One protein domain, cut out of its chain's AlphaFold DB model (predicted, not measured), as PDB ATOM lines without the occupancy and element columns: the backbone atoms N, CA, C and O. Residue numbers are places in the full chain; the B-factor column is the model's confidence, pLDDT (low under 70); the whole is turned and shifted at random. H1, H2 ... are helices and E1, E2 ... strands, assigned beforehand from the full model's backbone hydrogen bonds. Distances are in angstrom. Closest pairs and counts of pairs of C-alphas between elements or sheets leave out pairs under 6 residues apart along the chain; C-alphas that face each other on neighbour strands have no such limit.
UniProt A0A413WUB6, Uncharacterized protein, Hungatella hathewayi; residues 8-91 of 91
ATOM      1  N   GLN A   8     139.394  33.456 -45.292       80.06
ATOM      2  CA  GLN A   8     138.328  34.078 -44.511       80.06
ATOM      3  C   GLN A   8     137.046  34.247 -45.330       80.06
ATOM      4  O   GLN A   8     135.967  34.068 -44.790       80.06
ATOM      5  N   GLU A   9     137.152  34.522 -46.630       83.69
ATOM      6  CA  GLU A   9     135.986  34.613 -47.522       83.69
ATOM      7  C   GLU A   9     135.358  33.242 -47.818       83.69
ATOM      8  O   GLU A   9     134.218  33.160 -48.265       83.69
ATOM      9  N   LYS A  10     136.069  32.146 -47.529       87.62
ATOM     10  CA  LYS A  10     135.581  30.763 -47.659       87.62
ATOM     11  C   LYS A  10     134.762  30.320 -46.443       87.62
ATOM     12  O   LYS A  10     134.978  29.231 -45.901       87.62
ATOM     13  N   THR A  11     133.832  31.165 -46.018       90.88
ATOM     14  CA  THR A  11     132.942  30.897 -44.885       90.88
ATOM     15  C   THR A  11     132.001  29.730 -45.193       90.88
ATOM     16  O   THR A  11     131.715  29.410 -46.347       90.88
ATOM     17  N   THR A  12     131.573  29.032 -44.143       95.25
ATOM     18  CA  THR A  12     130.473  28.072 -44.221       95.25
ATOM     19  C   THR A  12     129.285  28.651 -43.478       95.25
ATOM     20  O   THR A  12     129.369  28.839 -42.267       95.25
ATOM     21  N   ASP A  13     128.205  28.901 -44.207       95.44
ATOM     22  CA  ASP A  13     126.958  29.418 -43.663       95.44
ATOM     23  C   ASP A  13     125.980  28.256 -43.507       95.44
ATOM     24  O   ASP A  13     125.748  27.492 -44.448       95.44
ATOM     25  N   ILE A  14     125.418  28.109 -42.311       96.88
ATOM     26  CA  ILE A  14     124.367  27.134 -42.022       96.88
ATOM     27  C   ILE A  14     123.237  27.888 -41.344       96.88
ATOM     28  O   ILE A  14     123.430  28.438 -40.260       96.88
ATOM     29  N   TRP A  15     122.069  27.917 -41.973       96.56
ATOM     30  CA  TRP A  15     120.921  28.652 -41.458       96.56
ATOM     31  C   TRP A  15     119.611  27.921 -41.749       96.56
ATOM     32  O   TRP A  15     119.510  27.102 -42.661       96.56
ATOM     33  N   PHE A  16     118.616  28.184 -40.913       96.44
ATOM     34  CA  PHE A  16     117.263  27.654 -41.006       96.44
ATOM     35  C   PHE A  16     116.336  28.591 -40.236       96.44
ATOM     36  O   PHE A  16     116.750  29.189 -39.242       96.44
ATOM     37  N   ASP A  17     115.095  28.724 -40.690       94.25
ATOM     38  CA  ASP A  17     114.045  29.435 -39.959       94.25
ATOM     39  C   ASP A  17     113.139  28.443 -39.214       94.25
ATOM     40  O   ASP A  17     113.316  27.235 -39.333       94.25
ATOM     41  N   GLU A  18     112.177  28.919 -38.424       93.94
ATOM     42  CA  GLU A  18     111.233  28.052 -37.695       93.94
ATOM     43  C   GLU A  18     110.103  27.494 -38.575       93.94
ATOM     44  O   GLU A  18     109.472  26.496 -38.228       93.94
ATOM     45  N   LYS A  19     109.839  28.122 -39.723       95.25
ATOM     46  CA  LYS A  19     108.692  27.814 -40.579       95.25
ATOM     47  C   LYS A  19     108.956  26.580 -41.434       95.25
ATOM     48  O   LYS A  19     108.084  25.723 -41.575       95.25
ATOM     49  N   GLU A  20     110.137  26.503 -42.029       95.06
ATOM     50  CA  GLU A  20     110.480  25.477 -42.998       95.06
ATOM     51  C   GLU A  20     111.195  24.290 -42.340       95.06
ATOM     52  O   GLU A  20     111.966  24.443 -41.393       95.06
ATOM     53  N   PRO A  21     110.979  23.057 -42.828       95.62
ATOM     54  CA  PRO A  21     111.632  21.865 -42.292       95.62
ATOM     55  C   PRO A  21     113.062  21.667 -42.830       95.62
ATOM     56  O   PRO A  21     113.596  20.556 -42.737       95.62
ATOM     57  N   LEU A  22     113.662  22.697 -43.432       97.00
ATOM     58  CA  LEU A  22     114.937  22.637 -44.144       97.00
ATOM     59  C   LEU A  22     116.032  23.429 -43.427       97.00
ATOM     60  O   LEU A  22     115.772  24.359 -42.669       97.00
ATOM     61  N   ILE A  23     117.262  23.009 -43.685       97.81
ATOM     62  CA  ILE A  23     118.503  23.693 -43.357       97.81
ATOM     63  C   ILE A  23     119.197  23.994 -44.675       97.81
ATOM     64  O   ILE A  23     119.373  23.104 -45.511       97.81
ATOM     65  N   TYR A  24     119.618  25.240 -44.818       97.62
ATOM     66  CA  TYR A  24     120.393  25.722 -45.943       97.62
ATOM     67  C   TYR A  24     121.862  25.741 -45.551       97.62
ATOM     68  O   TYR A  24     122.238  26.297 -44.517       97.62
ATOM     69  N   ILE A  25     122.688  25.105 -46.374       97.69
ATOM     70  CA  ILE A  25     124.129  25.012 -46.162       97.69
ATOM     71  C   ILE A  25     124.821  25.588 -47.382       97.69
ATOM     72  O   ILE A  25     124.672  25.055 -48.477       97.69
ATOM     73  N   ARG A  26     125.640  26.616 -47.176       96.69
ATOM     74  CA  ARG A  26     126.579  27.138 -48.167       96.69
ATOM     75  C   ARG A  26     127.990  26.894 -47.665       96.69
ATOM     76  O   ARG A  26     128.318  27.269 -46.543       96.69
ATOM     77  N   THR A  27     128.840  26.245 -48.454       96.00
ATOM     78  CA  THR A  27     130.185  25.904 -47.977       96.00
ATOM     79  C   THR A  27     131.235  25.816 -49.079       96.00
ATOM     80  O   THR A  27     130.993  25.337 -50.186       96.00
ATOM     81  N   HIS A  28     132.455  26.232 -48.735       93.31
ATOM     82  CA  HIS A  28     133.669  25.970 -49.511       93.31
ATOM     83  C   HIS A  28     134.489  24.792 -48.947       93.31
ATOM     84  O   HIS A  28     135.482  24.392 -49.558       93.31
ATOM     85  N   ASN A  29     134.107  24.231 -47.790       93.56
ATOM     86  CA  ASN A  29     134.836  23.154 -47.121       93.56
ATOM     87  C   ASN A  29     134.738  21.852 -47.932       93.56
ATOM     88  O   ASN A  29     133.656  21.301 -48.109       93.56
ATOM     89  N   THR A  30     135.873  21.347 -48.416       92.50
ATOM     90  CA  THR A  30     135.915  20.161 -49.284       92.50
ATOM     91  C   THR A  30     135.366  18.896 -48.623       92.50
ATOM     92  O   THR A  30     134.634  18.160 -49.277       92.50
ATOM     93  N   ASP A  31     135.675  18.651 -47.346       95.50
ATOM     94  CA  ASP A  31     135.176  17.467 -46.632       95.50
ATOM     95  C   ASP A  31     133.651  17.512 -46.499       95.50
ATOM     96  O   ASP A  31     132.952  16.566 -46.867       95.50
ATOM     97  N   LEU A  32     133.123  18.656 -46.052       95.62
ATOM     98  CA  LEU A  32     131.687  18.838 -45.886       95.62
ATOM     99  C   LEU A  32     130.944  18.726 -47.225       95.62
ATOM    100  O   LEU A  32     129.932  18.032 -47.283       95.62
ATOM    101  N   LYS A  33     131.468  19.333 -48.302       95.12
ATOM    102  CA  LYS A  33     130.907  19.204 -49.659       95.12
ATOM    103  C   LYS A  33     130.806  17.746 -50.084       95.12
ATOM    104  O   LYS A  33     129.723  17.288 -50.419       95.12
ATOM    105  N   ASN A  34     131.908  17.002 -50.005       96.38
ATOM    106  CA  ASN A  34     131.941  15.607 -50.440       96.38
ATOM    107  C   ASN A  34     130.948  14.746 -49.652       96.38
ATOM    108  O   ASN A  34     130.243  13.921 -50.232       96.38
ATOM    109  N   ARG A  35     130.849  14.968 -48.336       97.06
ATOM    110  CA  ARG A  35     129.895  14.260 -47.476       97.06
ATOM    111  C   ARG A  35     128.445  14.597 -47.817       97.06
ATOM    112  O   ARG A  35     127.625  13.686 -47.869       97.06
ATOM    113  N   LEU A  36     128.128  15.869 -48.069       97.44
ATOM    114  CA  LEU A  36     126.780  16.297 -48.455       97.44
ATOM    115  C   LEU A  36     126.397  15.788 -49.846       97.44
ATOM    116  O   LEU A  36     125.298  15.270 -50.004       97.44
ATOM    117  N   THR A  37     127.305  15.849 -50.823       97.44
ATOM    118  CA  THR A  37     127.087  15.299 -52.169       97.44
ATOM    119  C   THR A  37     126.848  13.791 -52.121       97.44
ATOM    120  O   THR A  37     125.886  13.310 -52.716       97.44
ATOM    121  N   ALA A  38     127.665  13.043 -51.373       98.00
ATOM    122  CA  ALA A  38     127.464  11.607 -51.192       98.00
ATOM    123  C   ALA A  38     126.121  11.306 -50.506       98.00
ATOM    124  O   ALA A  38     125.384  10.427 -50.947       98.00
ATOM    125  N   TYR A  39     125.769  12.062 -49.463       97.94
ATOM    126  CA  TYR A  39     124.497  11.897 -48.761       97.94
ATOM    127  C   TYR A  39     123.288  12.209 -49.660       97.94
ATOM    128  O   TYR A  39     122.335  11.435 -49.686       97.94
ATOM    129  N   ALA A  40     123.341  13.292 -50.443       97.50
ATOM    130  CA  ALA A  40     122.297  13.672 -51.395       97.50
ATOM    131  C   ALA A  40     122.112  12.633 -52.512       97.50
ATOM    132  O   ALA A  40     120.984  12.357 -52.912       97.50
ATOM    133  N   ALA A  41     123.201  12.014 -52.983       97.38
ATOM    134  CA  ALA A  41     123.134  10.954 -53.988       97.38
ATOM    135  C   ALA A  41     122.393   9.704 -53.481       97.38
ATOM    136  O   ALA A  41     121.668   9.066 -54.241       97.38
ATOM    137  N   VAL A  42     122.548   9.364 -52.197       98.06
ATOM    138  CA  VAL A  42     121.871   8.212 -51.574       98.06
ATOM    139  C   VAL A  42     120.445   8.564 -51.123       98.06
ATOM    140  O   VAL A  42     119.556   7.714 -51.164       98.06
ATOM    141  N   HIS A  43     120.203   9.812 -50.710       97.44
ATOM    142  CA  HIS A  43     118.935  10.263 -50.126       97.44
ATOM    143  C   HIS A  43     118.400  11.561 -50.772       97.44
ATOM    144  O   HIS A  43     118.262  12.580 -50.088       97.44
ATOM    145  N   PRO A  44     118.020  11.541 -52.064       95.12
ATOM    146  CA  PRO A  44     117.666  12.751 -52.817       95.12
ATOM    147  C   PRO A  44     116.409  13.487 -52.314       95.12
ATOM    148  O   PRO A  44     116.225  14.664 -52.608       95.12
ATOM    149  N   GLY A  45     115.532  12.819 -51.554       95.31
ATOM    150  CA  GLY A  45     114.363  13.455 -50.921       95.31
ATOM    151  C   GLY A  45     114.661  14.149 -49.584       95.31
ATOM    152  O   GLY A  45     113.845  14.930 -49.092       95.31
ATOM    153  N   GLU A  46     115.814  13.852 -48.987       97.25
ATOM    154  CA  GLU A  46     116.223  14.339 -47.665       97.25
ATOM    155  C   GLU A  46     117.302  15.419 -47.761       97.25
ATOM    156  O   GLU A  46     117.357  16.309 -46.911       97.25
ATOM    157  N   CYS A  47     118.154  15.341 -48.784       98.06
ATOM    158  CA  CYS A  47     119.190  16.316 -49.078       98.06
ATOM    159  C   CYS A  47     119.331  16.503 -50.588       98.06
ATOM    160  O   CYS A  47     119.357  15.528 -51.340       98.06
ATOM    161  N   ARG A  48     119.461  17.754 -51.025       97.12
ATOM    162  CA  ARG A  48     119.624  18.119 -52.430       97.12
ATOM    163  C   ARG A  48     120.668  19.215 -52.569       97.12
ATOM    164  O   ARG A  48     120.633  20.202 -51.843       97.12
ATOM    165  N   GLN A  49     121.564  19.063 -53.540       96.81
ATOM    166  CA  GLN A  49     122.430  20.154 -53.975       96.81
ATOM    167  C   GLN A  49     121.608  21.129 -54.822       96.81
ATOM    168  O   GLN A  49     121.009  20.725 -55.818       96.81
ATOM    169  N   THR A  50     121.563  22.395 -54.423       96.12
ATOM    170  CA  THR A  50     120.795  23.439 -55.117       96.12
ATOM    171  C   THR A  50     121.660  24.283 -56.034       96.12
ATOM    172  O   THR A  50     121.179  24.751 -57.062       96.12
ATOM    173  N   ASN A  51     122.938  24.445 -55.693       93.44
ATOM    174  CA  ASN A  51     123.867  25.250 -56.467       93.44
ATOM    175  C   ASN A  51     125.303  24.725 -56.342       93.44
ATOM    176  O   ASN A  51     125.689  24.125 -55.335       93.44
ATOM    177  N   ALA A  52     126.104  24.965 -57.372       90.94
ATOM    178  CA  ALA A  52     127.550  24.816 -57.333       90.94
ATOM    179  C   ALA A  52     128.169  25.904 -58.198       90.94
ATOM    180  O   ALA A  52     127.945  25.942 -59.404       90.94
ATOM    181  N   ASP A  53     128.960  26.760 -57.568       87.88
ATOM    182  CA  ASP A  53     129.708  27.806 -58.246       87.88
ATOM    183  C   ASP A  53     131.054  27.223 -58.718       87.88
ATOM    184  O   ASP A  53     131.916  26.912 -57.881       87.88
ATOM    185  N   PRO A  54     131.249  27.034 -60.038       82.62
ATOM    186  CA  PRO A  54     132.475  26.456 -60.573       82.62
ATOM    187  C   PRO A  54     133.685  27.389 -60.423       82.62
ATOM    188  O   PRO A  54     134.808  26.892 -60.349       82.62
ATOM    189  N   ASP A  55     133.482  28.704 -60.321       82.00
ATOM    190  CA  ASP A  55     134.560  29.694 -60.268       82.00
ATOM    191  C   ASP A  55     135.121  29.824 -58.846       82.00
ATOM    192  O   ASP A  55     136.340  29.829 -58.625       82.00
ATOM    193  N   THR A  56     134.235  29.866 -57.848       81.44
ATOM    194  CA  THR A  56     134.628  30.005 -56.434       81.44
ATOM    195  C   THR A  56     134.768  28.668 -55.703       81.44
ATOM    196  O   THR A  56     135.365  28.594 -54.618       81.44
ATOM    197  N   GLY A  57     134.231  27.590 -56.282       85.69
ATOM    198  CA  GLY A  57     134.169  26.266 -55.668       85.69
ATOM    199  C   GLY A  57     133.222  26.193 -54.465       85.69
ATOM    200  O   GLY A  57     133.397  25.306 -53.616       85.69
ATOM    201  N   CYS A  58     132.284  27.139 -54.351       92.19
ATOM    202  CA  CYS A  58     131.199  27.120 -53.375       92.19
ATOM    203  C   CYS A  58     130.138  26.092 -53.784       92.19
ATOM    204  O   CYS A  58     129.859  25.930 -54.970       92.19
ATOM    205  N   MET A  59     129.526  25.412 -52.820       96.12
ATOM    206  CA  MET A  59     128.346  24.582 -53.065       96.12
ATOM    207  C   MET A  59     127.257  24.891 -52.052       96.12
ATOM    208  O   MET A  59     127.550  25.190 -50.889       96.12
ATOM    209  N   GLU A  60     126.016  24.774 -52.509       97.56
ATOM    210  CA  GLU A  60     124.819  25.003 -51.710       97.56
ATOM    211  C   GLU A  60     123.954  23.748 -51.675       97.56
ATOM    212  O   GLU A  60     123.789  23.044 -52.679       97.56
ATOM    213  N   PHE A  61     123.412  23.469 -50.494       98.12
ATOM    214  CA  PHE A  61     122.580  22.310 -50.223       98.12
ATOM    215  C   PHE A  61     121.367  22.700 -49.383       98.12
ATOM    216  O   PHE A  61     121.454  23.539 -48.487       98.12
ATOM    217  N   GLU A  62     120.267  22.001 -49.628       97.88
ATOM    218  CA  GLU A  62     119.094  21.943 -48.763       97.88
ATOM    219  C   GLU A  62     119.051  20.564 -48.113       97.88
ATOM    220  O   GLU A  62     119.091  19.551 -48.812       97.88
ATOM    221  N   ILE A  63     118.952  20.507 -46.787       98.12
ATOM    222  CA  ILE A  63     118.836  19.254 -46.035       98.12
ATOM    223  C   ILE A  63     117.721  19.342 -44.998       98.12
ATOM    224  O   ILE A  63     117.532  20.367 -44.352       98.12
ATOM    225  N   ARG A  64     116.957  18.264 -44.809       97.62
ATOM    226  CA  ARG A  64     115.909  18.193 -43.778       97.62
ATOM    227  C   ARG A  64     116.506  18.366 -42.377       97.62
ATOM    228  O   ARG A  64     117.494  17.713 -42.041       97.62
ATOM    229  N   LYS A  65     115.857  19.165 -41.518       95.50
ATOM    230  CA  LYS A  65     116.317  19.473 -40.144       95.50
ATOM    231  C   LYS A  65     116.695  18.242 -39.312       95.50
ATOM    232  O   LYS A  65     117.686  18.266 -38.595       95.50
ATOM    233  N   GLY A  66     115.954  17.140 -39.443       94.56
ATOM    234  CA  GLY A  66     116.227  15.891 -38.716       94.56
ATOM    235  C   GLY A  66     117.432  15.081 -39.217       94.56
ATOM    236  O   GLY A  66     117.733  14.035 -38.649       94.56
ATOM    237  N   ARG A  67     118.101  15.514 -40.293       96.00
ATOM    238  CA  ARG A  67     119.200  14.784 -40.951       96.00
ATOM    239  C   ARG A  67     120.559  15.449 -40.785       96.00
ATOM    240  O   ARG A  67     121.576  14.849 -41.122       96.00
ATOM    241  N   PHE A  68     120.587  16.665 -40.248       95.44
ATOM    242  CA  PHE A  68     121.809  17.409 -39.995       95.44
ATOM    243  C   PHE A  68     121.870  17.806 -38.522       95.44
ATOM    244  O   PHE A  68     120.951  18.423 -37.995       95.44
ATOM    245  N   SER A  69     122.956  17.441 -37.845       93.19
ATOM    246  CA  SER A  69     123.115  17.678 -36.410       93.19
ATOM    247  C   SER A  69     124.474  18.281 -36.099       93.19
ATOM    248  O   SER A  69     125.499  17.786 -36.578       93.19
ATOM    249  N   PHE A  70     124.495  19.257 -35.200       91.00
ATOM    250  CA  PHE A  70     125.722  19.716 -34.566       91.00
ATOM    251  C   PHE A  70     126.038  18.821 -33.371       91.00
ATOM    252  O   PHE A  70     125.236  18.681 -32.449       91.00
ATOM    253  N   ARG A  71     127.226  18.213 -33.369       92.62
ATOM    254  CA  ARG A  71     127.713  17.478 -32.202       92.62
ATOM    255  C   ARG A  71     128.429  18.449 -31.271       92.62
ATOM    256  O   ARG A  71     129.512  18.923 -31.597       92.62
ATOM    257  N   LEU A  72     127.855  18.687 -30.096       91.62
ATOM    258  CA  LEU A  72     128.530  19.409 -29.021       91.62
ATOM    259  C   LEU A  72     129.407  18.428 -28.242       91.62
ATOM    260  O   LEU A  72     128.909  17.535 -27.557       91.62
ATOM    261  N   THR A  73     130.722  18.558 -28.378       89.88
ATOM    262  CA  THR A  73     131.689  17.738 -27.642       89.88
ATOM    263  C   THR A  73     132.246  18.522 -26.468       89.88
ATOM    264  O   THR A  73     132.808  19.601 -26.666       89.88
ATOM    265  N   ALA A  74     132.135  17.972 -25.257       90.25
ATOM    266  CA  ALA A  74     132.768  18.568 -24.088       90.25
ATOM    267  C   ALA A  74     134.291  18.679 -24.310       90.25
ATOM    268  O   ALA A  74     134.904  17.732 -24.825       90.25
ATOM    269  N   PRO A  75     134.917  19.807 -23.927       89.69
ATOM    270  CA  PRO A  75     136.363  19.927 -23.993       89.69
ATOM    271  C   PRO A  75     137.010  18.855 -23.113       89.69
ATOM    272  O   PRO A  75     136.469  18.448 -22.084       89.69
ATOM    273  N   TYR A  76     138.192  18.391 -23.509       91.94
ATOM    274  CA  TYR A  76     138.916  17.390 -22.735       91.94
ATOM    275  C   TYR A  76     139.240  17.901 -21.324       91.94
ATOM    276  O   TYR A  76     139.699  19.040 -21.148       91.94
ATOM    277  N   SER A  77     139.058  17.029 -20.325       90.12
ATOM    278  CA  SER A  77     139.554  17.272 -18.967       90.12
ATOM    279  C   SER A  77     141.076  17.441 -18.986       90.12
ATOM    280  O   SER A  77     141.751  17.029 -19.936       90.12
ATOM    281  N   ALA A  78     141.636  18.065 -17.949       92.19
ATOM    282  CA  ALA A  78     143.086  18.230 -17.842       92.19
ATOM    283  C   ALA A  78     143.816  16.872 -17.875       92.19
ATOM    284  O   ALA A  78     144.839  16.744 -18.544       92.19
ATOM    285  N   GLU A  79     143.250  15.847 -17.233       91.94
ATOM    286  CA  GLU A  79     143.770  14.473 -17.244       91.94
ATOM    287  C   GLU A  79     143.751  13.877 -18.650       91.94
ATOM    288  O   GLU A  79     144.761  13.357 -19.113       91.94
ATOM    289  N   ARG A  80     142.636  14.023 -19.382       90.50
ATOM    290  CA  ARG A  80     142.530  13.509 -20.752       90.50
ATOM    291  C   ARG A  80     143.472  14.239 -21.709       90.50
ATOM    292  O   ARG A  80     144.033  13.612 -22.602       90.50
ATOM    293  N   ARG A  81     143.682  15.547 -21.512       91.25
ATOM    294  CA  ARG A  81     144.691  16.320 -22.257       91.25
ATOM    295  C   ARG A  81     146.107  15.804 -21.995       91.25
ATOM    296  O   ARG A  81     146.865  15.675 -22.950       91.25
ATOM    297  N   ARG A  82     146.454  15.487 -20.739       92.19
ATOM    298  CA  ARG A  82     147.760  14.897 -20.390       92.19
ATOM    299  C   ARG A  82     147.938  13.523 -21.020       92.19
ATOM    300  O   ARG A  82     148.911  13.337 -21.736       92.19
ATOM    301  N   ALA A  83     146.967  12.625 -20.854       91.88
ATOM    302  CA  ALA A  83     147.024  11.280 -21.426       91.88
ATOM    303  C   ALA A  83     147.162  11.309 -22.959       91.88
ATOM    304  O   ALA A  83     147.999  10.608 -23.515       91.88
ATOM    305  N   ALA A  84     146.397  12.168 -23.646       89.31
ATOM    306  CA  ALA A  84     146.533  12.348 -25.091       89.31
ATOM    307  C   ALA A  84     147.908  12.919 -25.486       89.31
ATOM    308  O   ALA A  84     148.477  12.506 -26.491       89.31
ATOM    309  N   SER A  85     148.458  13.850 -24.697       90.69
ATOM    310  CA  SER A  85     149.789  14.413 -24.945       90.69
ATOM    311  C   SER A  85     150.914  13.405 -24.709       90.69
ATOM    312  O   SER A  85     151.894  13.436 -25.445       90.69
ATOM    313  N   GLU A  86     150.804  12.550 -23.693       93.44
ATOM    314  CA  GLU A  86     151.767  11.478 -23.422       93.44
ATOM    315  C   GLU A  86     151.711  10.401 -24.504       93.44
ATOM    316  O   GLU A  86     152.757  10.003 -25.006       93.44
ATOM    317  N   ALA A  87     150.509   9.999 -24.931       90.06
ATOM    318  CA  ALA A  87     150.330   9.054 -26.031       90.06
ATOM    319  C   ALA A  87     150.997   9.550 -27.326       90.06
ATOM    320  O   ALA A  87     151.755   8.807 -27.936       90.06
ATOM    321  N   ALA A  88     150.809  10.825 -27.681       87.94
ATOM    322  CA  ALA A  88     151.401  11.421 -28.882       87.94
ATOM    323  C   ALA A  88     152.936  11.575 -28.835       87.94
ATOM    324  O   ALA A  88     153.542  11.852 -29.860       87.94
ATOM    325  N   LYS A  89     153.573  11.463 -27.660       90.00
ATOM    326  CA  LYS A  89     155.047  11.450 -27.537       90.00
ATOM    327  C   LYS A  89     155.642  10.052 -27.700       90.00
ATOM    328  O   LYS A  89     156.855   9.935 -27.840       90.00
ATOM    329  N   ASN A  90     154.801   9.026 -27.601       78.25
ATOM    330  CA  ASN A  90     155.181   7.623 -27.711       78.25
ATOM    331  C   ASN A  90     154.873   7.038 -29.107       78.25
ATOM    332  O   ASN A  90     155.143   5.858 -29.325       78.25
ATOM    333  N   GLU A  91     154.304   7.843 -30.013       61.16
ATOM    334  CA  GLU A  91     154.196   7.596 -31.463       61.16
ATOM    335  C   GLU A  91     155.350   8.278 -32.208       61.16
ATOM    336  O   GLU A  91     155.853   7.665 -33.177       61.16
TER     337      GLU A  91
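This is residues 8 to 91 of the 91 residues of an uncharacterized protein of Hungatella hathewayi (UniProt A0A413WUB6). A four-stranded sheet with one helix, H1, packed slantwise over one face and no named helix on the other makes a small body. From it a long arm runs out to a second helix, H2, far from the body; residues 69 to 75, 77 to 83 and 85 to 91 stick out. The 84 printed residues hold E1, E2, H1, E3, E4 and H2 in chain order, a mixed class, with the antiparallel sheet ordered E1, E2, E4, E3. The whole is only just loose, close to extended, with a radius of gyration of the C-alphas of 17.4 A and spans of 46 by 32 by 27 A.

The strands are E1, residues 13 to 15, from C-alpha 13 at (126.958, 29.418, -43.663); E2, residues 22 to 27, 16.1 A; E3, residues 47 to 52, 14.5 A; and E4, residues 59 to 64, 16.8 A. H1, residues 30 to 42, is 18.6 A long. H2, residues 78 to 87, is 14.3 A long and ends with C-alpha 87 at (150.330, 9.054, -26.031).

Hairpin E1 and E2 has N 13 and O 26 at 2.9 A. E2 and E4 have N 23 and O 63 at 2.7 A. Hairpin E3 and E4 has N 48 and O 62 at 2.9 A. H1 is on the sheet at a height of 8.6 A, over E4 and E3, at 49 degrees to E4 on the local plane; its closest C-alphas to E3 are Ala 40 and Cys 47, 4.7 A. E2, H1 and E3 form a split strand-helix-strand unit, two strands running the same way with E4 between, its crossover right-handed. H2 is not on the sheet and is apart from H1. In both helices every O i to N i+4 pair is within hydrogen-bond range.

The farthest C-alphas, Lys 19 and Asn 90, are 52.3 A apart. The printed part has no cut. The link E4 to H2, 13 residues, is long. Residue 91 alone is under pLDDT 70.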